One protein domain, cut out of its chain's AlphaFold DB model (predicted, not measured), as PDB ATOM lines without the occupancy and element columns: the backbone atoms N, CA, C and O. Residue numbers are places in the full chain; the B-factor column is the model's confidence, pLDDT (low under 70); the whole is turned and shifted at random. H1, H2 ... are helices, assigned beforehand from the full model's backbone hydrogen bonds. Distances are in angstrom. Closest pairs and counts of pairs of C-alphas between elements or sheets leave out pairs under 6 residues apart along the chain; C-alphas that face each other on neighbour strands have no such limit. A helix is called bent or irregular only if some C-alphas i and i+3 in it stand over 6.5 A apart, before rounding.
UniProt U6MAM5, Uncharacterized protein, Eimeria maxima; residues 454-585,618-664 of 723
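Overview. This is residues 454 to 585 and 618 to 664 of the 723 residues of an uncharacterized protein of Eimeria maxima (UniProt U6MAM5). This is a long rod of helices built along one spine, H3: the hairpin of H1 and H2 packs along the first part of H3, H4 folds back along its later part, residues 531 to 550, and the long arm H5b runs beside H3 from near Glu 520 onward and packs on H4 too. The short arm H5a bends off from H5b beside H2, the short H6 sits at the far end of the rod, and the loop of residues 480 to 485 sticks out. The printed part has 179 residues, with six named helices in the order H1 to H6 and no named strand; the class is all helix. The whole is loose, with a radius of gyration of the C-alphas of 21.5 A, and the C-alphas span 73 by 30 by 26 A.

Arrangement. Begin at residues 454 to 478, H1, and go on to residues 488 to 506, H2: the two touch as a helical hairpin, at a shallow tilt of 19 degrees, opposite ways, with the C-alphas of Ser 464 and Ala 499 closest at 5.1 A. Next look at residues 512 to 552, H3, the hub, which touches five other helices. With its residues 512 to 523 alone it touches H2, again a hairpin, at a shallow tilt of 7 degrees; the closest C-alphas are those of Ala 492 and Ile 523, 6.7 A apart. With residues 512 to 526 alone it touches H1, running the same way, with the C-alphas of Phe 461 and Leu 515 closest at 6.6 A. Farther along, residues 531 to 550 of H3 touch residues 557 to 577, H4, in a third hairpin at a shallow tilt of 24 degrees, where the C-alphas of Leu 550 and Phe 557 are closest at 5.7 A. Residues 618 to 657 are H5, by its hydrogen bonds assigned as one helix but bent: C-alphas 625 and 628 are 7.2 A apart, and its arms H5a, residues 618 to 625, and H5b, residues 628 to 657, stand at a steep tilt of 57 degrees. H5b touches H3, the same way at 20 degrees, a shallow tilt, with the C-alphas of Glu 520 and Leu 629 closest at 6.3 A. H5b also touches H4, opposite ways at a shallow 18 degrees, with the C-alphas of Ile 565 and Phe 648 closest at 6.4 A. H1, H2, H3, H4 and H5b form an up-and-down bundle, each running against the one before it in the chain. H5a is close to H2 but not clearly touching, with the C-alphas of Ser 497 and Asn 622 closest at 6.4 A. Residues 659 to 664, H6, and H3 only just touch, with 3 pairs of C-alphas within 8 A, the closest those of Leu 550 and Gly 661 at 6.7 A. H1 is apart from H4 and from H5b. In H1, H2, H3, H5a, H5b and H6 every O i to N i+4 pair is within hydrogen-bond range; in H4, 15 of 17 are.

Along the chain. Find C-alpha 454 at (-12.471, 33.069, 36.347); from there H1 runs 35.6 A to residue 478. H2 measures 27.2 A. Find C-alpha 512 at (-24.290, 30.651, 35.293); H3 runs from it for 59.3 A to C-alpha 552 at (-65.823, -9.644, 48.073). H4 measures 29.6 A and H5b 43.7 A, while H5a and H6 are short. H6 ends at C-alpha 664, at (-63.671, -17.351, 43.554).

Size, cuts and confidence. The two C-alphas farthest apart, those of Ser 454 and Leu 663, are 72.8 A apart. Residues 586 to 617 are not printed, and C-alphas 585 and 618 are 14.8 A apart across this cut, which lies in the link from H4 to H5. The links H2 to H3, H3 to H4 and H5 to H6 are tight, and H1 to H2 is short. The mean pLDDT of the printed part is 73.5; 45 residues are under 70, among them 454 to 462, 475 to 486 and 618 to 628, and H5a has a mean of 47.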
ATOM      1  N   SER A 454     -12.155  34.489  36.546       48.50
ATOM      2  CA  SER A 454     -12.471  33.069  36.347       48.50
ATOM      3  C   SER A 454     -12.471  32.310  37.673       48.50
ATOM      4  O   SER A 454     -13.348  31.491  37.933       48.50
ATOM      5  N   ASN A 455     -11.552  32.657  38.569       50.78
ATOM      6  CA  ASN A 455     -11.368  31.994  39.854       50.78
ATOM      7  C   ASN A 455     -12.425  32.436  40.869       50.78
ATOM      8  O   ASN A 455     -12.964  31.611  41.603       50.78
ATOM      9  N   VAL A 456     -12.795  33.719  40.865       50.62
ATOM     10  CA  VAL A 456     -13.959  34.236  41.598       50.62
ATOM     11  C   VAL A 456     -15.241  33.611  41.048       50.62
ATOM     12  O   VAL A 456     -16.107  33.234  41.834       50.62
ATOM     13  N   CYS A 457     -15.340  33.404  39.729       51.44
ATOM     14  CA  CYS A 457     -16.447  32.677  39.110       51.44
ATOM     15  C   CYS A 457     -16.509  31.215  39.559       51.44
ATOM     16  O   CYS A 457     -17.574  30.768  39.973       51.44
ATOM     17  N   ALA A 458     -15.398  30.483  39.542       52.66
ATOM     18  CA  ALA A 458     -15.337  29.082  39.957       52.66
ATOM     19  C   ALA A 458     -15.576  28.912  41.466       52.66
ATOM     20  O   ALA A 458     -16.329  28.035  41.886       52.66
ATOM     21  N   ALA A 459     -14.999  29.772  42.307       53.59
ATOM     22  CA  ALA A 459     -15.232  29.750  43.748       53.59
ATOM     23  C   ALA A 459     -16.687  30.100  44.094       53.59
ATOM     24  O   ALA A 459     -17.310  29.408  44.900       53.59
ATOM     25  N   ALA A 460     -17.262  31.125  43.456       56.62
ATOM     26  CA  ALA A 460     -18.672  31.462  43.627       56.62
ATOM     27  C   ALA A 460     -19.590  30.351  43.108       56.62
ATOM     28  O   ALA A 460     -20.599  30.071  43.746       56.62
ATOM     29  N   PHE A 461     -19.235  29.691  42.002       63.28
ATOM     30  CA  PHE A 461     -19.943  28.517  41.491       63.28
ATOM     31  C   PHE A 461     -19.943  27.387  42.524       63.28
ATOM     32  O   PHE A 461     -21.011  26.915  42.899       63.28
ATOM     33  N   ARG A 462     -18.766  27.001  43.038       62.19
ATOM     34  CA  ARG A 462     -18.623  25.921  44.029       62.19
ATOM     35  C   ARG A 462     -19.400  26.222  45.302       62.19
ATOM     36  O   ARG A 462     -20.117  25.354  45.784       62.19
ATOM     37  N   GLN A 463     -19.299  27.451  45.802       70.25
ATOM     38  CA  GLN A 463     -20.036  27.881  46.985       70.25
ATOM     39  C   GLN A 463     -21.549  27.834  46.745       70.25
ATOM     40  O   GLN A 463     -22.272  27.227  47.525       70.25
ATOM     41  N   SER A 464     -22.021  28.407  45.632       72.25
ATOM     42  CA  SER A 464     -23.453  28.427  45.294       72.25
ATOM     43  C   SER A 464     -24.004  27.013  45.108       72.25
ATOM     44  O   SER A 464     -25.117  26.727  45.536       72.25
ATOM     45  N   LEU A 465     -23.223  26.119  44.494       72.38
ATOM     46  CA  LEU A 465     -23.584  24.718  44.314       72.38
ATOM     47  C   LEU A 465     -23.608  23.967  45.651       72.38
ATOM     48  O   LEU A 465     -24.550  23.227  45.899       72.38
ATOM     49  N   ALA A 466     -22.606  24.152  46.512       71.06
ATOM     50  CA  ALA A 466     -22.552  23.514  47.827       71.06
ATOM     51  C   ALA A 466     -23.717  23.961  48.723       71.06
ATOM     52  O   ALA A 466     -24.395  23.125  49.317       71.06
ATOM     53  N   ASP A 467     -24.002  25.263  48.758       75.69
ATOM     54  CA  ASP A 467     -25.112  25.825  49.530       75.69
ATOM     55  C   ASP A 467     -26.465  25.320  48.997       75.69
ATOM     56  O   ASP A 467     -27.327  24.890  49.768       75.69
ATOM     57  N   ALA A 468     -26.626  25.267  47.672       79.25
ATOM     58  CA  ALA A 468     -27.821  24.717  47.041       79.25
ATOM     59  C   ALA A 468     -27.988  23.212  47.299       79.25
ATOM     60  O   ALA A 468     -29.089  22.771  47.625       79.25
ATOM     61  N   ARG A 469     -26.907  22.426  47.224       78.81
ATOM     62  CA  ARG A 469     -26.907  20.992  47.553       78.81
ATOM     63  C   ARG A 469     -27.270  20.738  49.000       78.81
ATOM     64  O   ARG A 469     -28.065  19.851  49.277       78.81
ATOM     65  N   ASN A 470     -26.763  21.545  49.927       80.56
ATOM     66  CA  ASN A 470     -27.171  21.466  51.325       80.56
ATOM     67  C   ASN A 470     -28.679  21.722  51.476       80.56
ATOM     68  O   ASN A 470     -29.352  20.988  52.200       80.56
ATOM     69  N   GLY A 471     -29.231  22.692  50.741       78.31
ATOM     70  CA  GLY A 471     -30.677  22.924  50.668       78.31
ATOM     71  C   GLY A 471     -31.461  21.739  50.085       78.31
ATOM     72  O   GLY A 471     -32.492  21.350  50.637       78.31
ATOM     73  N   LEU A 472     -30.961  21.119  49.013       79.06
ATOM     74  CA  LEU A 472     -31.571  19.942  48.379       79.06
ATOM     75  C   LEU A 472     -31.470  18.683  49.258       79.06
ATOM     76  O   LEU A 472     -32.426  17.917  49.355       79.06
ATOM     77  N   HIS A 473     -30.366  18.486  49.975       77.38
ATOM     78  CA  HIS A 473     -30.218  17.403  50.948       77.38
ATOM     79  C   HIS A 473     -31.129  17.593  52.163       77.38
ATOM     80  O   HIS A 473     -31.662  16.620  52.693       77.38
ATOM     81  N   GLN A 474     -31.351  18.832  52.607       73.12
ATOM     82  CA  GLN A 474     -32.341  19.116  53.646       73.12
ATOM     83  C   GLN A 474     -33.769  18.825  53.175       73.12
ATOM     84  O   GLN A 474     -34.576  18.370  53.981       73.12
ATOM     85  N   LEU A 475     -34.072  19.035  51.887       68.62
ATOM     86  CA  LEU A 475     -35.329  18.586  51.282       68.62
ATOM     87  C   LEU A 475     -35.446  17.058  51.295       68.62
ATOM     88  O   LEU A 475     -36.439  16.546  51.799       68.62
ATOM     89  N   GLN A 476     -34.407  16.342  50.854       66.38
ATOM     90  CA  GLN A 476     -34.372  14.873  50.897       66.38
ATOM     91  C   GLN A 476     -34.554  14.319  52.320       66.38
ATOM     92  O   GLN A 476     -35.201  13.295  52.506       66.38
ATOM     93  N   ARG A 477     -33.995  14.986  53.340       61.22
ATOM     94  CA  ARG A 477     -34.112  14.565  54.748       61.22
ATOM     95  C   ARG A 477     -35.434  14.963  55.410       61.22
ATOM     96  O   ARG A 477     -35.729  14.454  56.487       61.22
ATOM     97  N   ARG A 478     -36.215  15.884  54.828       57.56
ATOM     98  CA  ARG A 478     -37.440  16.415  55.457       57.56
ATOM     99  C   ARG A 478     -38.677  15.531  55.301       57.56
ATOM    100  O   ARG A 478     -39.644  15.766  56.023       57.56
ATOM    101  N   ASN A 479     -38.656  14.501  54.459       49.06
ATOM    102  CA  ASN A 479     -39.808  13.619  54.282       49.06
ATOM    103  C   ASN A 479     -39.694  12.332  55.110       49.06
ATOM    104  O   ASN A 479     -39.086  11.354  54.692       49.06
ATOM    105  N   LEU A 480     -40.325  12.371  56.293       45.97
ATOM    106  CA  LEU A 480     -41.005  11.224  56.922       45.97
ATOM    107  C   LEU A 480     -41.983  11.639  58.038       45.97
ATOM    108  O   LEU A 480     -42.855  10.847  58.373       45.97
ATOM    109  N   GLN A 481     -41.894  12.851  58.617       41.53
ATOM    110  CA  GLN A 481     -42.713  13.180  59.804       41.53
ATOM    111  C   GLN A 481     -43.433  14.534  59.818       41.53
ATOM    112  O   GLN A 481     -44.384  14.671  60.578       41.53
ATOM    113  N   ASN A 482     -43.073  15.515  58.985       40.41
ATOM    114  CA  ASN A 482     -43.717  16.831  59.038       40.41
ATOM    115  C   ASN A 482     -44.210  17.266  57.660       40.41
ATOM    116  O   ASN A 482     -43.424  17.676  56.808       40.41
ATOM    117  N   ALA A 483     -45.530  17.225  57.479       42.12
ATOM    118  CA  ALA A 483     -46.246  17.858  56.380       42.12
ATOM    119  C   ALA A 483     -46.089  19.387  56.465       42.12
ATOM    120  O   ALA A 483     -46.985  20.104  56.907       42.12
ATOM    121  N   SER A 484     -44.916  19.909  56.106       46.41
ATOM    122  CA  SER A 484     -44.728  21.349  55.975       46.41
ATOM    123  C   SER A 484     -45.417  21.825  54.697       46.41
ATOM    124  O   SER A 484     -45.250  21.238  53.633       46.41
ATOM    125  N   THR A 485     -46.171  22.907  54.828       53.94
ATOM    126  CA  THR A 485     -47.100  23.564  53.895       53.94
ATOM    127  C   THR A 485     -46.527  24.013  52.540       53.94
ATOM    128  O   THR A 485     -47.212  24.722  51.804       53.94
ATOM    129  N   GLN A 486     -45.285  23.658  52.193       59.72
ATOM    130  CA  GLN A 486     -44.618  24.116  50.972       59.72
ATOM    131  C   GLN A 486     -44.376  22.957  49.992       59.72
ATOM    132  O   GLN A 486     -43.655  22.021  50.341       59.72
ATOM    133  N   PRO A 487     -44.937  23.008  48.766       70.44
ATOM    134  CA  PRO A 487     -44.753  21.958  47.766       70.44
ATOM    135  C   PRO A 487     -43.294  21.885  47.307       70.44
ATOM    136  O   PRO A 487     -42.645  22.926  47.150       70.44
ATOM    137  N   PHE A 488     -42.791  20.670  47.054       76.62
ATOM    138  CA  PHE A 488     -41.404  20.396  46.648       76.62
ATOM    139  C   PHE A 488     -40.931  21.342  45.537       76.62
ATOM    140  O   PHE A 488     -39.903  22.008  45.681       76.62
ATOM    141  N   GLY A 489     -41.731  21.491  44.477       71.75
ATOM    142  CA  GLY A 489     -41.402  22.352  43.346       71.75
ATOM    143  C   GLY A 489     -41.195  23.823  43.721       71.75
ATOM    144  O   GLY A 489     -40.324  24.472  43.147       71.75
ATOM    145  N   SER A 490     -41.913  24.347  44.723       73.00
ATOM    146  CA  SER A 490     -41.717  25.726  45.203       73.00
ATOM    147  C   SER A 490     -40.396  25.905  45.955       73.00
ATOM    148  O   SER A 490     -39.715  26.920  45.791       73.00
ATOM    149  N   VAL A 491     -39.988  24.902  46.737       78.19
ATOM    150  CA  VAL A 491     -38.728  24.950  47.484       78.19
ATOM    151  C   VAL A 491     -37.542  24.729  46.548       78.19
ATOM    152  O   VAL A 491     -36.556  25.457  46.642       78.19
ATOM    153  N   ALA A 492     -37.656  23.797  45.599       79.25
ATOM    154  CA  ALA A 492     -36.653  23.568  44.562       79.25
ATOM    155  C   ALA A 492     -36.459  24.809  43.673       79.25
ATOM    156  O   ALA A 492     -35.325  25.205  43.400       79.25
ATOM    157  N   GLN A 493     -37.553  25.479  43.287       81.00
ATOM    158  CA  GLN A 493     -37.496  26.749  42.564       81.00
ATOM    159  C   GLN A 493     -36.803  27.838  43.380       81.00
ATOM    160  O   GLN A 493     -35.953  28.555  42.845       81.00
ATOM    161  N   ARG A 494     -37.124  27.950  44.675       81.81
ATOM    162  CA  ARG A 494     -36.464  28.903  45.568       81.81
ATOM    163  C   ARG A 494     -34.960  28.637  45.638       81.81
ATOM    164  O   ARG A 494     -34.202  29.563  45.373       81.81
ATOM    165  N   ILE A 495     -34.540  27.394  45.889       83.75
ATOM    166  CA  ILE A 495     -33.120  27.007  45.958       83.75
ATOM    167  C   ILE A 495     -32.394  27.346  44.651       83.75
ATOM    168  O   ILE A 495     -31.330  27.961  44.685       83.75
ATOM    169  N   LEU A 496     -32.981  27.011  43.495       84.06
ATOM    170  CA  LEU A 496     -32.393  27.346  42.196       84.06
ATOM    171  C   LEU A 496     -32.246  28.866  42.025       84.06
ATOM    172  O   LEU A 496     -31.191  29.347  41.615       84.06
ATOM    173  N   SER A 497     -33.286  29.635  42.361       81.31
ATOM    174  CA  SER A 497     -33.256  31.096  42.241       81.31
ATOM    175  C   SER A 497     -32.261  31.754  43.204       81.31
ATOM    176  O   SER A 497     -31.544  32.673  42.814       81.31
ATOM    177  N   GLU A 498     -32.160  31.269  44.442       83.69
ATOM    178  CA  GLU A 498     -31.213  31.753  45.449       83.69
ATOM    179  C   GLU A 498     -29.772  31.454  45.027       83.69
ATOM    180  O   GLU A 498     -28.931  32.349  45.053       83.69
ATOM    181  N   ALA A 499     -29.499  30.248  44.523       81.19
ATOM    182  CA  ALA A 499     -28.176  29.875  44.028       81.19
ATOM    183  C   ALA A 499     -27.743  30.729  42.828       81.19
ATOM    184  O   ALA A 499     -26.623  31.241  42.791       81.19
ATOM    185  N   LEU A 500     -28.639  30.937  41.855       81.19
ATOM    186  CA  LEU A 500     -28.344  31.754  40.677       81.19
ATOM    187  C   LEU A 500     -28.189  33.237  41.028       81.19
ATOM    188  O   LEU A 500     -27.306  33.898  40.485       81.19
ATOM    189  N   THR A 501     -29.003  33.766  41.944       79.38
ATOM    190  CA  THR A 501     -28.885  35.166  42.386       79.38
ATOM    191  C   THR A 501     -27.636  35.406  43.227       79.38
ATOM    192  O   THR A 501     -26.991  36.440  43.066       79.38
ATOM    193  N   PHE A 502     -27.245  34.454  44.073       75.19
ATOM    194  CA  PHE A 502     -25.998  34.521  44.833       75.19
ATOM    195  C   PHE A 502     -24.769  34.446  43.920       75.19
ATOM    196  O   PHE A 502     -23.809  35.202  44.098       75.19
ATOM    197  N   TYR A 503     -24.831  33.599  42.891       73.56
ATOM    198  CA  TYR A 503     -23.814  33.526  41.851       73.56
ATOM    199  C   TYR A 503     -23.708  34.836  41.052       73.56
ATOM    200  O   TYR A 503     -22.608  35.368  40.884       73.56
ATOM    201  N   ASP A 504     -24.841  35.394  40.614       77.19
ATOM    202  CA  ASP A 504     -24.905  36.671  39.888       77.19
ATOM    203  C   ASP A 504     -24.394  37.850  40.727       77.19
ATOM    204  O   ASP A 504     -23.760  38.758  40.196       77.19
ATOM    205  N   TYR A 505     -24.654  37.851  42.038       71.06
ATOM    206  CA  TYR A 505     -24.158  38.888  42.945       71.06
ATOM    207  C   TYR A 505     -22.625  38.888  43.032       71.06
ATOM    208  O   TYR A 505     -22.007  39.939  43.186       71.06
ATOM    209  N   ARG A 506     -22.001  37.711  42.919       62.72
ATOM    210  CA  ARG A 506     -20.549  37.542  43.055       62.72
ATOM    211  C   ARG A 506     -19.788  37.614  41.731       62.72
ATOM    212  O   ARG A 506     -18.569  37.759  41.761       62.72
ATOM    213  N   THR A 507     -20.454  37.473  40.581       62.97
ATOM    214  CA  THR A 507     -19.772  37.199  39.303       62.97
ATOM    215  C   THR A 507     -20.470  37.801  38.082       62.97
ATOM    216  O   THR A 507     -21.678  38.022  38.065       62.97
ATOM    217  N   ARG A 508     -19.716  38.009  36.992       56.59
ATOM    218  CA  ARG A 508     -20.269  38.382  35.681       56.59
ATOM    219  C   ARG A 508     -20.497  37.127  34.816       56.59
ATOM    220  O   ARG A 508     -19.710  36.831  33.930       56.59
ATOM    221  N   ARG A 509     -21.594  36.403  35.078       61.69
ATOM    222  CA  ARG A 509     -22.310  35.432  34.200       61.69
ATOM    223  C   ARG A 509     -21.583  34.191  33.622       61.69
ATOM    224  O   ARG A 509     -22.295  33.319  33.130       61.69
ATOM    225  N   ALA A 510     -20.257  34.057  33.688       57.22
ATOM    226  CA  ALA A 510     -19.494  33.060  32.912       57.22
ATOM    227  C   ALA A 510     -19.887  31.576  33.128       57.22
ATOM    228  O   ALA A 510     -19.957  30.835  32.157       57.22
ATOM    229  N   LEU A 511     -20.221  31.148  34.355       60.09
ATOM    230  CA  LEU A 511     -20.599  29.751  34.685       60.09
ATOM    231  C   LEU A 511     -22.066  29.609  35.120       60.09
ATOM    232  O   LEU A 511     -22.482  28.601  35.692       60.09
ATOM    233  N   ARG A 512     -22.887  30.628  34.855       73.00
ATOM    234  CA  ARG A 512     -24.290  30.651  35.293       73.00
ATOM    235  C   ARG A 512     -25.109  29.512  34.675       73.00
ATOM    236  O   ARG A 512     -25.944  28.918  35.353       73.00
ATOM    237  N   LYS A 513     -24.893  29.233  33.383       70.88
ATOM    238  CA  LYS A 513     -25.605  28.173  32.650       70.88
ATOM    239  C   LYS A 513     -25.253  26.788  33.193       70.88
ATOM    240  O   LYS A 513     -26.149  25.979  33.404       70.88
ATOM    241  N   GLU A 514     -23.979  26.557  33.490       67.12
ATOM    242  CA  GLU A 514     -23.506  25.299  34.067       67.12
ATOM    243  C   GLU A 514     -24.069  25.081  35.478       67.12
ATOM    244  O   GLU A 514     -24.534  23.986  35.797       67.12
ATOM    245  N   LEU A 515     -24.130  26.137  36.303       69.69
ATOM    246  CA  LEU A 515     -24.706  26.055  37.651       69.69
ATOM    247  C   LEU A 515     -26.184  25.680  37.576       69.69
ATOM    248  O   LEU A 515     -26.642  24.784  38.286       69.69
ATOM    249  N   LYS A 516     -26.913  26.335  36.666       78.38
ATOM    250  CA  LYS A 516     -28.307  26.016  36.375       78.38
ATOM    251  C   LYS A 516     -28.456  24.550  35.950       78.38
ATOM    252  O   LYS A 516     -29.245  23.839  36.559       78.38
ATOM    253  N   GLY A 517     -27.677  24.078  34.974       70.44
ATOM    254  CA  GLY A 517     -27.766  22.703  34.467       70.44
ATOM    255  C   GLY A 517     -27.417  21.631  35.508       70.44
ATOM    256  O   GLY A 517     -28.041  20.571  35.548       70.44
ATOM    257  N   CYS A 518     -26.448  21.890  36.390       71.56
ATOM    258  CA  CYS A 518     -26.117  20.994  37.501       71.56
ATOM    259  C   CYS A 518     -27.266  20.883  38.511       71.56
ATOM    260  O   CYS A 518     -27.663  19.774  38.865       71.56
ATOM    261  N   LEU A 519     -27.837  22.016  38.921       78.75
ATOM    262  CA  LEU A 519     -28.947  22.040  39.872       78.75
ATOM    263  C   LEU A 519     -30.236  21.467  39.276       78.75
ATOM    264  O   LEU A 519     -30.943  20.731  39.954       78.75
ATOM    265  N   GLU A 520     -30.531  21.741  38.003       81.38
ATOM    266  CA  GLU A 520     -31.690  21.163  37.316       81.38
ATOM    267  C   GLU A 520     -31.613  19.633  37.248       81.38
ATOM    268  O   GLU A 520     -32.614  18.969  37.512       81.38
ATOM    269  N   ARG A 521     -30.435  19.059  36.958       77.44
ATOM    270  CA  ARG A 521     -30.235  17.599  36.971       77.44
ATOM    271  C   ARG A 521     -30.483  16.997  38.350       77.44
ATOM    272  O   ARG A 521     -31.152  15.973  38.462       77.44
ATOM    273  N   GLU A 522     -29.982  17.645  39.394       76.62
ATOM    274  CA  GLU A 522     -30.136  17.169  40.766       76.62
ATOM    275  C   GLU A 522     -31.596  17.264  41.241       76.62
ATOM    276  O   GLU A 522     -32.134  16.304  41.791       76.62
ATOM    277  N   ILE A 523     -32.288  18.365  40.925       82.06
ATOM    278  CA  ILE A 523     -33.723  18.529  41.199       82.06
ATOM    279  C   ILE A 523     -34.549  17.462  40.466       82.06
ATOM    280  O   ILE A 523     -35.438  16.869  41.074       82.06
ATOM    281  N   ARG A 524     -34.248  17.171  39.188       79.19
ATOM    282  CA  ARG A 524     -34.924  16.101  38.427       79.19
ATOM    283  C   ARG A 524     -34.724  14.730  39.066       79.19
ATOM    284  O   ARG A 524     -35.684  13.975  39.173       79.19
ATOM    285  N   ALA A 525     -33.507  14.419  39.510       79.88
ATOM    286  CA  ALA A 525     -33.208  13.143  40.155       79.88
ATOM    287  C   ALA A 525     -33.988  12.965  41.469       79.88
ATOM    288  O   ALA A 525     -34.502  11.880  41.741       79.88
ATOM    289  N   ILE A 526     -34.114  14.033  42.264       78.81
ATOM    290  CA  ILE A 526     -34.903  14.016  43.503       78.81
ATOM    291  C   ILE A 526     -36.390  13.862  43.191       78.81
ATOM    292  O   ILE A 526     -37.037  12.986  43.760       78.81
ATOM    293  N   PHE A 527     -36.912  14.651  42.248       82.56
ATOM    294  CA  PHE A 527     -38.308  14.569  41.828       82.56
ATOM    295  C   PHE A 527     -38.677  13.165  41.346       82.56
ATOM    296  O   PHE A 527     -39.682  12.614  41.780       82.56
ATOM    297  N   LEU A 528     -37.857  12.568  40.473       80.88
ATOM    298  CA  LEU A 528     -38.110  11.229  39.945       80.88
ATOM    299  C   LEU A 528     -38.140  10.188  41.068       80.88
ATOM    300  O   LEU A 528     -39.007   9.319  41.069       80.88
ATOM    301  N   ARG A 529     -37.232  10.292  42.043       82.62
ATOM    302  CA  ARG A 529     -37.204   9.393  43.200       82.62
ATOM    303  C   ARG A 529     -38.485   9.496  44.030       82.62
ATOM    304  O   ARG A 529     -39.101   8.469  44.294       82.62
ATOM    305  N   GLU A 530     -38.900  10.708  44.398       82.12
ATOM    306  CA  GLU A 530     -40.134  10.913  45.174       82.12
ATOM    307  C   GLU A 530     -41.380  10.487  44.381       82.12
ATOM    308  O   GLU A 530     -42.288   9.859  44.924       82.12
ATOM    309  N   ALA A 531     -41.416  10.769  43.076       81.94
ATOM    310  CA  ALA A 531     -42.511  10.373  42.200       81.94
ATOM    311  C   ALA A 531     -42.650   8.843  42.103       81.94
ATOM    312  O   ALA A 531     -43.762   8.321  42.193       81.94
ATOM    313  N   LEU A 532     -41.531   8.121  41.977       82.12
ATOM    314  CA  LEU A 532     -41.511   6.655  41.968       82.12
ATOM    315  C   LEU A 532     -41.908   6.058  43.323       82.12
ATOM    316  O   LEU A 532     -42.591   5.037  43.363       82.12
ATOM    317  N   GLU A 533     -41.535   6.692  44.434       84.94
ATOM    318  CA  GLU A 533     -41.958   6.254  45.766       84.94
ATOM    319  C   GLU A 533     -43.476   6.410  45.960       84.94
ATOM    320  O   GLU A 533     -44.147   5.499  46.451       84.94
ATOM    321  N   ILE A 534     -44.049   7.541  45.530       84.69
ATOM    322  CA  ILE A 534     -45.505   7.754  45.531       84.69
ATOM    323  C   ILE A 534     -46.201   6.694  44.674       84.69
ATOM    324  O   ILE A 534     -47.197   6.114  45.112       84.69
ATOM    325  N   GLU A 535     -45.682   6.439  43.475       89.25
ATOM    326  CA  GLU A 535     -46.240   5.454  42.551       89.25
ATOM    327  C   GLU A 535     -46.207   4.043  43.142       89.25
ATOM    328  O   GLU A 535     -47.248   3.389  43.178       89.25
ATOM    329  N   SER A 536     -45.071   3.614  43.700       86.06
ATOM    330  CA  SER A 536     -44.927   2.303  44.341       86.06
ATOM    331  C   SER A 536     -45.905   2.130  45.504       86.06
ATOM    332  O   SER A 536     -46.582   1.104  45.603       86.06
ATOM    333  N   ASN A 537     -46.047   3.152  46.355       87.25
ATOM    334  CA  ASN A 537     -46.988   3.131  47.477       87.25
ATOM    335  C   ASN A 537     -48.444   2.986  47.004       87.25
ATOM    336  O   ASN A 537     -49.213   2.200  47.557       87.25
ATOM    337  N   ILE A 538     -48.833   3.715  45.953       86.88
ATOM    338  CA  ILE A 538     -50.185   3.624  45.383       86.88
ATOM    339  C   ILE A 538     -50.397   2.282  44.687       86.88
ATOM    340  O   ILE A 538     -51.459   1.687  44.840       86.88
ATOM    341  N   ARG A 539     -49.394   1.771  43.970       88.50
ATOM    342  CA  ARG A 539     -49.437   0.462  43.313       88.50
ATOM    343  C   ARG A 539     -49.655  -0.670  44.319       88.50
ATOM    344  O   ARG A 539     -50.456  -1.568  44.070       88.50
ATOM    345  N   GLN A 540     -48.965  -0.628  45.459       87.44
ATOM    346  CA  GLN A 540     -49.153  -1.596  46.544       87.44
ATOM    347  C   GLN A 540     -50.561  -1.500  47.145       87.44
ATOM    348  O   GLN A 540     -51.233  -2.523  47.289       87.44
ATOM    349  N   GLY A 541     -51.047  -0.282  47.413       87.25
ATOM    350  CA  GLY A 541     -52.420  -0.053  47.872       87.25
ATOM    351  C   GLY A 541     -53.473  -0.536  46.868       87.25
ATOM    352  O   GLY A 541     -54.444  -1.179  47.255       87.25
ATOM    353  N   LEU A 542     -53.244  -0.312  45.572       89.31
ATOM    354  CA  LEU A 542     -54.107  -0.788  44.494       89.31
ATOM    355  C   LEU A 542     -54.168  -2.317  44.453       89.31
ATOM    356  O   LEU A 542     -55.265  -2.860  44.362       89.31
ATOM    357  N   ARG A 543     -53.029  -3.022  44.555       88.62
ATOM    358  CA  ARG A 543     -53.024  -4.496  44.638       88.62
ATOM    359  C   ARG A 543     -53.896  -4.982  45.788       88.62
ATOM    360  O   ARG A 543     -54.719  -5.870  45.586       88.62
ATOM    361  N   ALA A 544     -53.737  -4.387  46.967       88.75
ATOM    362  CA  ALA A 544     -54.524  -4.750  48.140       88.75
ATOM    363  C   ALA A 544     -56.027  -4.478  47.934       88.75
ATOM    364  O   ALA A 544     -56.841  -5.364  48.195       88.75
ATOM    365  N   GLU A 545     -56.405  -3.303  47.410       89.56
ATOM    366  CA  GLU A 545     -57.809  -2.970  47.119       89.56
ATOM    367  C   GLU A 545     -58.408  -3.900  46.045       89.56
ATOM    368  O   GLU A 545     -59.531  -4.376  46.212       89.56
ATOM    369  N   LEU A 546     -57.672  -4.227  44.976       86.12
ATOM    370  CA  LEU A 546     -58.137  -5.151  43.934       86.12
ATOM    371  C   LEU A 546     -58.332  -6.571  44.476       86.12
ATOM    372  O   LEU A 546     -59.357  -7.188  44.190       86.12
ATOM    373  N   ILE A 547     -57.404  -7.083  45.289       87.31
ATOM    374  CA  ILE A 547     -57.552  -8.397  45.935       87.31
ATOM    375  C   ILE A 547     -58.779  -8.405  46.856       87.31
ATOM    376  O   ILE A 547     -59.571  -9.344  46.807       87.31
ATOM    377  N   ALA A 548     -58.987  -7.344  47.642       86.44
ATOM    378  CA  ALA A 548     -60.152  -7.225  48.516       86.44
ATOM    379  C   ALA A 548     -61.477  -7.193  47.727       86.44
ATOM    380  O   ALA A 548     -62.448  -7.844  48.117       86.44
ATOM    381  N   VAL A 549     -61.527  -6.483  46.594       87.31
ATOM    382  CA  VAL A 549     -62.704  -6.476  45.707       87.31
ATOM    383  C   VAL A 549     -62.939  -7.852  45.091       87.31
ATOM    384  O   VAL A 549     -64.078  -8.315  45.075       87.31
ATOM    385  N   LEU A 550     -61.880  -8.529  44.640       83.88
ATOM    386  CA  LEU A 550     -61.966  -9.877  44.077       83.88
ATOM    387  C   LEU A 550     -62.503 -10.889  45.100       83.88
ATOM    388  O   LEU A 550     -63.327 -11.729  44.750       83.88
ATOM    389  N   GLN A 551     -62.080 -10.791  46.362       83.44
ATOM    390  CA  GLN A 551     -62.578 -11.629  47.458       83.44
ATOM    391  C   GLN A 551     -64.043 -11.337  47.806       83.44
ATOM    392  O   GLN A 551     -64.791 -12.254  48.144       83.44
ATOM    393  N   LYS A 552     -64.464 -10.070  47.723       85.88
ATOM    394  CA  LYS A 552     -65.823  -9.644  48.073       85.88
ATOM    395  C   LYS A 552     -66.848  -9.985  46.989       85.88
ATOM    396  O   LYS A 552     -67.899 -10.540  47.298       85.88
ATOM    397  N   ASP A 553     -66.567  -9.652  45.732       82.12
ATOM    398  CA  ASP A 553     -67.484  -9.847  44.601       82.12
ATOM    399  C   ASP A 553     -66.708 -10.151  43.311       82.12
ATOM    400  O   ASP A 553     -66.422  -9.282  42.482       82.12
ATOM    401  N   ALA A 554     -66.356 -11.428  43.145       81.44
ATOM    402  CA  ALA A 554     -65.539 -11.902  42.034       81.44
ATOM    403  C   ALA A 554     -66.255 -11.810  40.673       81.44
ATOM    404  O   ALA A 554     -65.595 -11.777  39.629       81.44
ATOM    405  N   ARG A 555     -67.597 -11.778  40.670       79.06
ATOM    406  CA  ARG A 555     -68.415 -11.724  39.448       79.06
ATOM    407  C   ARG A 555     -68.458 -10.332  38.846       79.06
ATOM    408  O   ARG A 555     -68.344 -10.197  37.634       79.06
ATOM    409  N   HIS A 556     -68.575  -9.307  39.686       82.44
ATOM    410  CA  HIS A 556     -68.570  -7.914  39.240       82.44
ATOM    411  C   HIS A 556     -67.169  -7.292  39.249       82.44
ATOM    412  O   HIS A 556     -67.036  -6.091  39.004       82.44
ATOM    413  N   PHE A 557     -66.124  -8.093  39.487       83.19
ATOM    414  CA  PHE A 557     -64.739  -7.637  39.596       83.19
ATOM    415  C   PHE A 557     -64.313  -6.723  38.443       83.19
ATOM    416  O   PHE A 557     -63.777  -5.657  38.704       83.19
ATOM    417  N   GLU A 558     -64.598  -7.070  37.186       80.00
ATOM    418  CA  GLU A 558     -64.194  -6.256  36.024       80.00
ATOM    419  C   GLU A 558     -64.844  -4.860  36.032       80.00
ATOM    420  O   GLU A 558     -64.191  -3.846  35.764       80.00
ATOM    421  N   SER A 559     -66.115  -4.783  36.439       82.50
ATOM    422  CA  SER A 559     -66.835  -3.511  36.571       82.50
ATOM    423  C   SER A 559     -66.331  -2.668  37.754       82.50
ATOM    424  O   SER A 559     -66.196  -1.450  37.635       82.50
ATOM    425  N   LEU A 560     -65.986  -3.310  38.876       84.62
ATOM    426  CA  LEU A 560     -65.533  -2.645  40.102       84.62
ATOM    427  C   LEU A 560     -64.054  -2.236  40.033       84.62
ATOM    428  O   LEU A 560     -63.697  -1.144  40.478       84.62
ATOM    429  N   ALA A 561     -63.204  -3.065  39.422       81.38
ATOM    430  CA  ALA A 561     -61.773  -2.825  39.252       81.38
ATOM    431  C   ALA A 561     -61.509  -1.527  38.486       81.38
ATOM    432  O   ALA A 561     -60.632  -0.755  38.866       81.38
ATOM    433  N   THR A 562     -62.331  -1.221  37.477       81.25
ATOM    434  CA  THR A 562     -62.245   0.040  36.726       81.25
ATOM    435  C   THR A 562     -62.419   1.265  37.638       81.25
ATOM    436  O   THR A 562     -61.707   2.262  37.496       81.25
ATOM    437  N   GLY A 563     -63.332   1.195  38.615       83.19
ATOM    438  CA  GLY A 563     -63.545   2.258  39.602       83.19
ATOM    439  C   GLY A 563     -62.378   2.410  40.580       83.19
ATOM    440  O   GLY A 563     -61.950   3.531  40.862       83.19
ATOM    441  N   VAL A 564     -61.820   1.288  41.043       85.12
ATOM    442  CA  VAL A 564     -60.650   1.260  41.937       85.12
ATOM    443  C   VAL A 564     -59.404   1.809  41.233       85.12
ATOM    444  O   VAL A 564     -58.730   2.683  41.776       85.12
ATOM    445  N   ILE A 565     -59.138   1.384  39.992       82.69
ATOM    446  CA  ILE A 565     -58.030   1.908  39.177       82.69
ATOM    447  C   ILE A 565     -58.188   3.417  38.974       82.69
ATOM    448  O   ILE A 565     -57.230   4.165  39.168       82.69
ATOM    449  N   ARG A 566     -59.396   3.895  38.640       83.44
ATOM    450  CA  ARG A 566     -59.659   5.334  38.478       83.44
ATOM    451  C   ARG A 566     -59.350   6.111  39.760       83.44
ATOM    452  O   ARG A 566     -58.722   7.163  39.687       83.44
ATOM    453  N   LYS A 567     -59.753   5.597  40.925       89.06
ATOM    454  CA  LYS A 567     -59.449   6.203  42.232       89.06
ATOM    455  C   LYS A 567     -57.938   6.234  42.501       89.06
ATOM    456  O   LYS A 567     -57.421   7.267  42.930       89.06
ATOM    457  N   ALA A 568     -57.223   5.146  42.212       83.31
ATOM    458  CA  ALA A 568     -55.772   5.069  42.380       83.31
ATOM    459  C   ALA A 568     -55.032   6.058  41.464       83.31
ATOM    460  O   ALA A 568     -54.160   6.787  41.934       83.31
ATOM    461  N   LEU A 569     -55.428   6.160  40.191       82.75
ATOM    462  CA  LEU A 569     -54.855   7.120  39.241       82.75
ATOM    463  C   LEU A 569     -55.141   8.573  39.631       82.75
ATOM    464  O   LEU A 569     -54.241   9.400  39.547       82.75
ATOM    465  N   MET A 570     -56.349   8.885  40.113       84.19
ATOM    466  CA  MET A 570     -56.673  10.223  40.633       84.19
ATOM    467  C   MET A 570     -55.837  10.571  41.867       84.19
ATOM    468  O   MET A 570     -55.375  11.699  42.012       84.19
ATOM    469  N   THR A 571     -55.597   9.593  42.743       85.62
ATOM    470  CA  THR A 571     -54.742   9.776  43.925       85.62
ATOM    471  C   THR A 571     -53.280   9.985  43.525       85.62
ATOM    472  O   THR A 571     -52.601  10.836  44.102       85.62
ATOM    473  N   LEU A 572     -52.799   9.243  42.522       83.62
ATOM    474  CA  LEU A 572     -51.453   9.387  41.966       83.62
ATOM    475  C   LEU A 572     -51.278  10.761  41.328       83.62
ATOM    476  O   LEU A 572     -50.348  11.479  41.681       83.62
ATOM    477  N   ASP A 573     -52.211  11.156  40.467       82.94
ATOM    478  CA  ASP A 573     -52.251  12.475  39.846       82.94
ATOM    479  C   ASP A 573     -52.221  13.588  40.900       82.94
ATOM    480  O   ASP A 573     -51.347  14.454  40.872       82.94
ATOM    481  N   GLN A 574     -53.105  13.518  41.899       84.56
ATOM    482  CA  GLN A 574     -53.136  14.488  42.984       84.56
ATOM    483  C   GLN A 574     -51.784  14.559  43.696       84.56
ATOM    484  O   GLN A 574     -51.224  15.645  43.804       84.56
ATOM    485  N   ARG A 575     -51.221  13.437  44.158       82.69
ATOM    486  CA  ARG A 575     -49.953  13.443  44.908       82.69
ATOM    487  C   ARG A 575     -48.768  13.914  44.064       82.69
ATOM    488  O   ARG A 575     -47.953  14.679  44.571       82.69
ATOM    489  N   LEU A 576     -48.698  13.541  42.787       81.56
ATOM    490  CA  LEU A 576     -47.646  14.016  41.887       81.56
ATOM    491  C   LEU A 576     -47.772  15.518  41.589       81.56
ATOM    492  O   LEU A 576     -46.758  16.213  41.539       81.56
ATOM    493  N   ARG A 577     -48.992  16.063  41.473       80.56
ATOM    494  CA  ARG A 577     -49.196  17.516  41.315       80.56
ATOM    495  C   ARG A 577     -48.647  18.324  42.489       80.56
ATOM    496  O   ARG A 577     -48.185  19.437  42.272       80.56
ATOM    497  N   HIS A 578     -48.639  17.774  43.705       76.25
ATOM    498  CA  HIS A 578     -48.052  18.447  44.875       76.25
ATOM    499  C   HIS A 578     -46.516  18.514  44.819       76.25
ATOM    500  O   HIS A 578     -45.912  19.309  45.543       76.25
ATOM    501  N   LEU A 579     -45.877  17.707  43.965       75.06
ATOM    502  CA  LEU A 579     -44.439  17.788  43.716       75.06
ATOM    503  C   LEU A 579     -44.086  18.854  42.673       75.06
ATOM    504  O   LEU A 579     -42.972  19.378  42.678       75.06
ATOM    505  N   LEU A 580     -45.019  19.199  41.785       76.25
ATOM    506  CA  LEU A 580     -44.782  20.187  40.740       76.25
ATOM    507  C   LEU A 580     -44.696  21.612  41.320       76.25
ATOM    508  O   LEU A 580     -45.287  21.918  42.358       76.25
ATOM    509  N   PRO A 581     -43.935  22.512  40.674       65.81
ATOM    510  CA  PRO A 581     -43.929  23.925  41.036       65.81
ATOM    511  C   PRO A 581     -45.335  24.522  40.896       65.81
ATOM    512  O   PRO A 581     -46.015  24.309  39.892       65.81
ATOM    513  N   ASN A 582     -45.747  25.341  41.867       60.41
ATOM    514  CA  ASN A 582     -46.933  26.175  41.712       60.41
ATOM    515  C   ASN A 582     -46.641  27.207  40.620       60.41
ATOM    516  O   ASN A 582     -45.981  28.216  40.874       60.41
ATOM    517  N   VAL A 583     -47.119  26.967  39.400       51.31
ATOM    518  CA  VAL A 583     -47.127  27.989  38.355       51.31
ATOM    519  C   VAL A 583     -48.128  29.056  38.792       51.31
ATOM    520  O   VAL A 583     -49.322  28.982  38.511       51.31
ATOM    521  N   ALA A 584     -47.648  30.039  39.553       41.31
ATOM    522  CA  ALA A 584     -48.391  31.248  39.857       41.31
ATOM    523  C   ALA A 584     -48.602  32.008  38.541       41.31
ATOM    524  O   ALA A 584     -47.750  32.781  38.109       41.31
ATOM    525  N   GLY A 585     -49.712  31.715  37.864       38.38
ATOM    526  CA  GLY A 585     -50.079  32.389  36.624       38.38
ATOM    527  C   GLY A 585     -50.934  31.556  35.678       38.38
ATOM    528  O   GLY A 585     -50.564  31.434  34.521       38.38
ATOM    529  N   LYS A 618     -38.349  40.672  39.699       38.06
ATOM    530  CA  LYS A 618     -37.608  39.506  40.220       38.06
ATOM    531  C   LYS A 618     -38.411  38.206  40.070       38.06
ATOM    532  O   LYS A 618     -37.834  37.172  39.739       38.06
ATOM    533  N   ALA A 619     -39.732  38.262  40.251       39.28
ATOM    534  CA  ALA A 619     -40.632  37.129  40.046       39.28
ATOM    535  C   ALA A 619     -40.733  36.727  38.561       39.28
ATOM    536  O   ALA A 619     -40.608  35.545  38.242       39.28
ATOM    537  N   GLY A 620     -40.852  37.695  37.642       38.72
ATOM    538  CA  GLY A 620     -40.910  37.432  36.196       38.72
ATOM    539  C   GLY A 620     -39.647  36.765  35.634       38.72
ATOM    540  O   GLY A 620     -39.734  35.838  34.825       38.72
ATOM    541  N   TRP A 621     -38.464  37.162  36.118       44.00
ATOM    542  CA  TRP A 621     -37.186  36.546  35.727       44.00
ATOM    543  C   TRP A 621     -37.013  35.129  36.300       44.00
ATOM    544  O   TRP A 621     -36.479  34.254  35.614       44.00
ATOM    545  N   ASN A 622     -37.519  34.873  37.511       50.56
ATOM    546  CA  ASN A 622     -37.533  33.539  38.123       50.56
ATOM    547  C   ASN A 622     -38.465  32.561  37.391       50.56
ATOM    548  O   ASN A 622     -38.148  31.376  37.289       50.56
ATOM    549  N   ILE A 623     -39.583  33.045  36.839       52.22
ATOM    550  CA  ILE A 623     -40.515  32.218  36.058       52.22
ATOM    551  C   ILE A 623     -39.861  31.781  34.741       52.22
ATOM    552  O   ILE A 623     -39.886  30.596  34.420       52.22
ATOM    553  N   GLN A 624     -39.209  32.692  34.006       55.75
ATOM    554  CA  GLN A 624     -38.536  32.365  32.739       55.75
ATOM    555  C   GLN A 624     -37.395  31.347  32.934       55.75
ATOM    556  O   GLN A 624     -37.205  30.456  32.107       55.75
ATOM    557  N   GLN A 625     -36.642  31.451  34.036       58.12
ATOM    558  CA  GLN A 625     -35.507  30.566  34.318       58.12
ATOM    559  C   GLN A 625     -35.939  29.149  34.707       58.12
ATOM    560  O   GLN A 625     -35.226  28.207  34.363       58.12
ATOM    561  N   PHE A 626     -37.106  28.999  35.339       65.81
ATOM    562  CA  PHE A 626     -37.659  27.713  35.770       65.81
ATOM    563  C   PHE A 626     -38.521  27.022  34.696       65.81
ATOM    564  O   PHE A 626     -38.924  25.879  34.896       65.81
ATOM    565  N   ARG A 627     -38.807  27.666  33.551       68.31
ATOM    566  CA  ARG A 627     -39.669  27.099  32.489       68.31
ATOM    567  C   ARG A 627     -39.159  25.765  31.944       68.31
ATOM    568  O   ARG A 627     -39.938  24.822  31.873       68.31
ATOM    569  N   ASN A 628     -37.869  25.663  31.622       69.19
ATOM    570  CA  ASN A 628     -37.299  24.437  31.045       69.19
ATOM    571  C   ASN A 628     -37.309  23.281  32.053       69.19
ATOM    572  O   ASN A 628     -37.650  22.152  31.707       69.19
ATOM    573  N   LEU A 629     -36.992  23.570  33.319       71.75
ATOM    574  CA  LEU A 629     -37.114  22.590  34.392       71.75
ATOM    575  C   LEU A 629     -38.578  22.187  34.606       71.75
ATOM    576  O   LEU A 629     -38.861  21.001  34.664       71.75
ATOM    577  N   SER A 630     -39.511  23.142  34.632       71.25
ATOM    578  CA  SER A 630     -40.950  22.860  34.764       71.25
ATOM    579  C   SER A 630     -41.459  21.962  33.644       71.25
ATOM    580  O   SER A 630     -42.183  21.015  33.920       71.25
ATOM    581  N   HIS A 631     -41.058  22.231  32.399       72.38
ATOM    582  CA  HIS A 631     -41.425  21.411  31.249       72.38
ATOM    583  C   HIS A 631     -40.895  19.983  31.394       72.38
ATOM    584  O   HIS A 631     -41.647  19.031  31.236       72.38
ATOM    585  N   SER A 632     -39.625  19.829  31.775       71.75
ATOM    586  CA  SER A 632     -39.024  18.510  31.990       71.75
ATOM    587  C   SER A 632     -39.660  17.748  33.163       71.75
ATOM    588  O   SER A 632     -39.862  16.541  33.073       71.75
ATOM    589  N   LEU A 633     -40.030  18.429  34.252       75.88
ATOM    590  CA  LEU A 633     -40.745  17.803  35.372       75.88
ATOM    591  C   LEU A 633     -42.175  17.399  34.982       75.88
ATOM    592  O   LEU A 633     -42.635  16.329  35.376       75.88
ATOM    593  N   LEU A 634     -42.862  18.227  34.187       76.38
ATOM    594  CA  LEU A 634     -44.177  17.909  33.628       76.38
ATOM    595  C   LEU A 634     -44.111  16.704  32.685       76.38
ATOM    596  O   LEU A 634     -44.982  15.845  32.743       76.38
ATOM    597  N   GLU A 635     -43.074  16.608  31.860       72.69
ATOM    598  CA  GLU A 635     -42.850  15.467  30.972       72.69
ATOM    599  C   GLU A 635     -42.677  14.163  31.762       72.69
ATOM    600  O   GLU A 635     -43.372  13.185  31.491       72.69
ATOM    601  N   ILE A 636     -41.843  14.171  32.811       72.75
ATOM    602  CA  ILE A 636     -41.693  13.024  33.722       72.75
ATOM    603  C   ILE A 636     -43.037  12.670  34.372       72.75
ATOM    604  O   ILE A 636     -43.407  11.498  34.434       72.75
ATOM    605  N   TYR A 637     -43.786  13.674  34.830       78.00
ATOM    606  CA  TYR A 637     -45.113  13.497  35.417       78.00
ATOM    607  C   TYR A 637     -46.101  12.822  34.449       78.00
ATOM    608  O   TYR A 637     -46.753  11.846  34.826       78.00
ATOM    609  N   PHE A 638     -46.189  13.288  33.198       73.44
ATOM    610  CA  PHE A 638     -47.091  12.712  32.197       73.44
ATOM    611  C   PHE A 638     -46.681  11.291  31.804       73.44
ATOM    612  O   PHE A 638     -47.542  10.412  31.729       73.44
ATOM    613  N   LEU A 639     -45.382  11.045  31.605       74.19
ATOM    614  CA  LEU A 639     -44.860   9.713  31.295       74.19
ATOM    615  C   LEU A 639     -45.160   8.717  32.418       74.19
ATOM    616  O   LEU A 639     -45.590   7.594  32.148       74.19
ATOM    617  N   LEU A 640     -44.990   9.130  33.677       74.94
ATOM    618  CA  LEU A 640     -45.276   8.282  34.829       74.94
ATOM    619  C   LEU A 640     -46.770   7.961  34.930       74.94
ATOM    620  O   LEU A 640     -47.126   6.796  35.085       74.94
ATOM    621  N   LEU A 641     -47.653   8.952  34.763       75.44
ATOM    622  CA  LEU A 641     -49.101   8.722  34.753       75.44
ATOM    623  C   LEU A 641     -49.536   7.784  33.624       75.44
ATOM    624  O   LEU A 641     -50.347   6.885  33.848       75.44
ATOM    625  N   GLN A 642     -48.993   7.970  32.420       75.12
ATOM    626  CA  GLN A 642     -49.309   7.117  31.279       75.12
ATOM    627  C   GLN A 642     -48.854   5.674  31.521       75.12
ATOM    628  O   GLN A 642     -49.603   4.739  31.227       75.12
ATOM    629  N   LYS A 643     -47.650   5.492  32.074       82.75
ATOM    630  CA  LYS A 643     -47.124   4.177  32.441       82.75
ATOM    631  C   LYS A 643     -47.984   3.521  33.521       82.75
ATOM    632  O   LYS A 643     -48.474   2.418  33.306       82.75
ATOM    633  N   SER A 644     -48.267   4.219  34.621       76.94
ATOM    634  CA  SER A 644     -49.098   3.691  35.708       76.94
ATOM    635  C   SER A 644     -50.509   3.333  35.249       76.94
ATOM    636  O   SER A 644     -51.045   2.324  35.690       76.94
ATOM    637  N   ALA A 645     -51.114   4.087  34.327       75.88
ATOM    638  CA  ALA A 645     -52.420   3.733  33.771       75.88
ATOM    639  C   ALA A 645     -52.400   2.386  33.027       75.88
ATOM    640  O   ALA A 645     -53.340   1.597  33.165       75.88
ATOM    641  N   ARG A 646     -51.327   2.098  32.276       78.12
ATOM    642  CA  ARG A 646     -51.136   0.801  31.609       78.12
ATOM    643  C   ARG A 646     -50.883  -0.306  32.629       78.12
ATOM    644  O   ARG A 646     -51.593  -1.306  32.608       78.12
ATOM    645  N   ASP A 647     -49.953  -0.089  33.557       81.81
ATOM    646  CA  ASP A 647     -49.539  -1.088  34.552       81.81
ATOM    647  C   ASP A 647     -50.690  -1.454  35.507       81.81
ATOM    648  O   ASP A 647     -50.914  -2.623  35.815       81.81
ATOM    649  N   PHE A 648     -51.478  -0.468  35.947       87.06
ATOM    650  CA  PHE A 648     -52.632  -0.688  36.825       87.06
ATOM    651  C   PHE A 648     -53.751  -1.455  36.113       87.06
ATOM    652  O   PHE A 648     -54.413  -2.294  36.723       87.06
ATOM    653  N   SER A 649     -53.942  -1.199  34.817       80.56
ATOM    654  CA  SER A 649     -54.911  -1.933  33.998       80.56
ATOM    655  C   SER A 649     -54.461  -3.375  33.754       80.56
ATOM    656  O   SER A 649     -55.263  -4.297  33.902       80.56
ATOM    657  N   ALA A 650     -53.176  -3.583  33.448       80.69
ATOM    658  CA  ALA A 650     -52.586  -4.911  33.289       80.69
ATOM    659  C   ALA A 650     -52.721  -5.743  34.572       80.69
ATOM    660  O   ALA A 650     -53.159  -6.887  34.527       80.69
ATOM    661  N   MET A 651     -52.473  -5.133  35.731       84.00
ATOM    662  CA  MET A 651     -52.625  -5.783  37.031       84.00
ATOM    663  C   MET A 651     -54.055  -6.275  37.304       84.00
ATOM    664  O   MET A 651     -54.244  -7.367  37.841       84.00
ATOM    665  N   ALA A 652     -55.080  -5.498  36.943       83.81
ATOM    666  CA  ALA A 652     -56.459  -5.967  37.070       83.81
ATOM    667  C   ALA A 652     -56.778  -7.096  36.079       83.81
ATOM    668  O   ALA A 652     -57.469  -8.043  36.454       83.81
ATOM    669  N   ALA A 653     -56.248  -7.038  34.854       82.38
ATOM    670  CA  ALA A 653     -56.397  -8.116  33.880       82.38
ATOM    671  C   ALA A 653     -55.755  -9.423  34.385       82.38
ATOM    672  O   ALA A 653     -56.415 -10.464  34.385       82.38
ATOM    673  N   GLU A 654     -54.533  -9.360  34.920       84.88
ATOM    674  CA  GLU A 654     -53.836 -10.495  35.540       84.88
ATOM    675  C   GLU A 654     -54.637 -11.100  36.698       84.88
ATOM    676  O   GLU A 654     -54.827 -12.314  36.757       84.88
ATOM    677  N   LEU A 655     -55.167 -10.267  37.601       82.62
ATOM    678  CA  LEU A 655     -55.984 -10.741  38.721       82.62
ATOM    679  C   LEU A 655     -57.312 -11.353  38.255       82.62
ATOM    680  O   LEU A 655     -57.738 -12.363  38.819       82.62
ATOM    681  N   SER A 656     -57.935 -10.803  37.208       79.88
ATOM    682  CA  SER A 656     -59.176 -11.344  36.632       79.88
ATOM    683  C   SER A 656     -58.983 -12.724  35.996       79.88
ATOM    684  O   SER A 656     -59.835 -13.596  36.164       79.88
ATOM    685  N   GLY A 657     -57.850 -12.932  35.315       77.19
ATOM    686  CA  GLY A 657     -57.474 -14.195  34.678       77.19
ATOM    687  C   GLY A 657     -56.742 -15.165  35.607       77.19
ATOM    688  O   GLY A 657     -56.424 -16.281  35.203       77.19
ATOM    689  N   SER A 658     -56.458 -14.756  36.847       80.06
ATOM    690  CA  SER A 658     -55.716 -15.577  37.796       80.06
ATOM    691  C   SER A 658     -56.509 -16.827  38.218       80.06
ATOM    692  O   SER A 658     -57.741 -16.781  38.320       80.06
ATOM    693  N   PRO A 659     -55.826 -17.936  38.568       73.50
ATOM    694  CA  PRO A 659     -56.476 -19.122  39.125       73.50
ATOM    695  C   PRO A 659     -57.330 -18.809  40.363       73.50
ATOM    696  O   PRO A 659     -58.380 -19.412  40.560       73.50
ATOM    697  N   LEU A 660     -56.911 -17.828  41.172       72.81
ATOM    698  CA  LEU A 660     -57.665 -17.333  42.323       72.81
ATOM    699  C   LEU A 660     -58.982 -16.670  41.895       72.81
ATOM    700  O   LEU A 660     -60.032 -16.976  42.456       72.81
ATOM    701  N   GLY A 661     -58.941 -15.800  40.882       71.25
ATOM    702  CA  GLY A 661     -60.134 -15.164  40.322       71.25
ATOM    703  C   GLY A 661     -61.111 -16.184  39.737       71.25
ATOM    704  O   GLY A 661     -62.311 -16.119  40.011       71.25
ATOM    705  N   MET A 662     -60.599 -17.185  39.013       74.06
ATOM    706  CA  MET A 662     -61.408 -18.296  38.498       74.06
ATOM    707  C   MET A 662     -62.071 -19.106  39.620       74.06
ATOM    708  O   MET A 662     -63.273 -19.368  39.558       74.06
ATOM    709  N   LEU A 663     -61.310 -19.470  40.658       73.06
ATOM    710  CA  LEU A 663     -61.818 -20.233  41.801       73.06
ATOM    711  C   LEU A 663     -62.899 -19.466  42.566       73.06
ATOM    712  O   LEU A 663     -63.947 -20.034  42.866       73.06
ATOM    713  N   LEU A 664     -62.694 -18.175  42.835       73.44
ATOM    714  CA  LEU A 664     -63.671 -17.351  43.554       73.44
ATOM    715  C   LEU A 664     -64.955 -17.135  42.742       73.44
ATOM    716  O   LEU A 664     -66.055 -17.216  43.296       73.44
TER     717      LEU A 664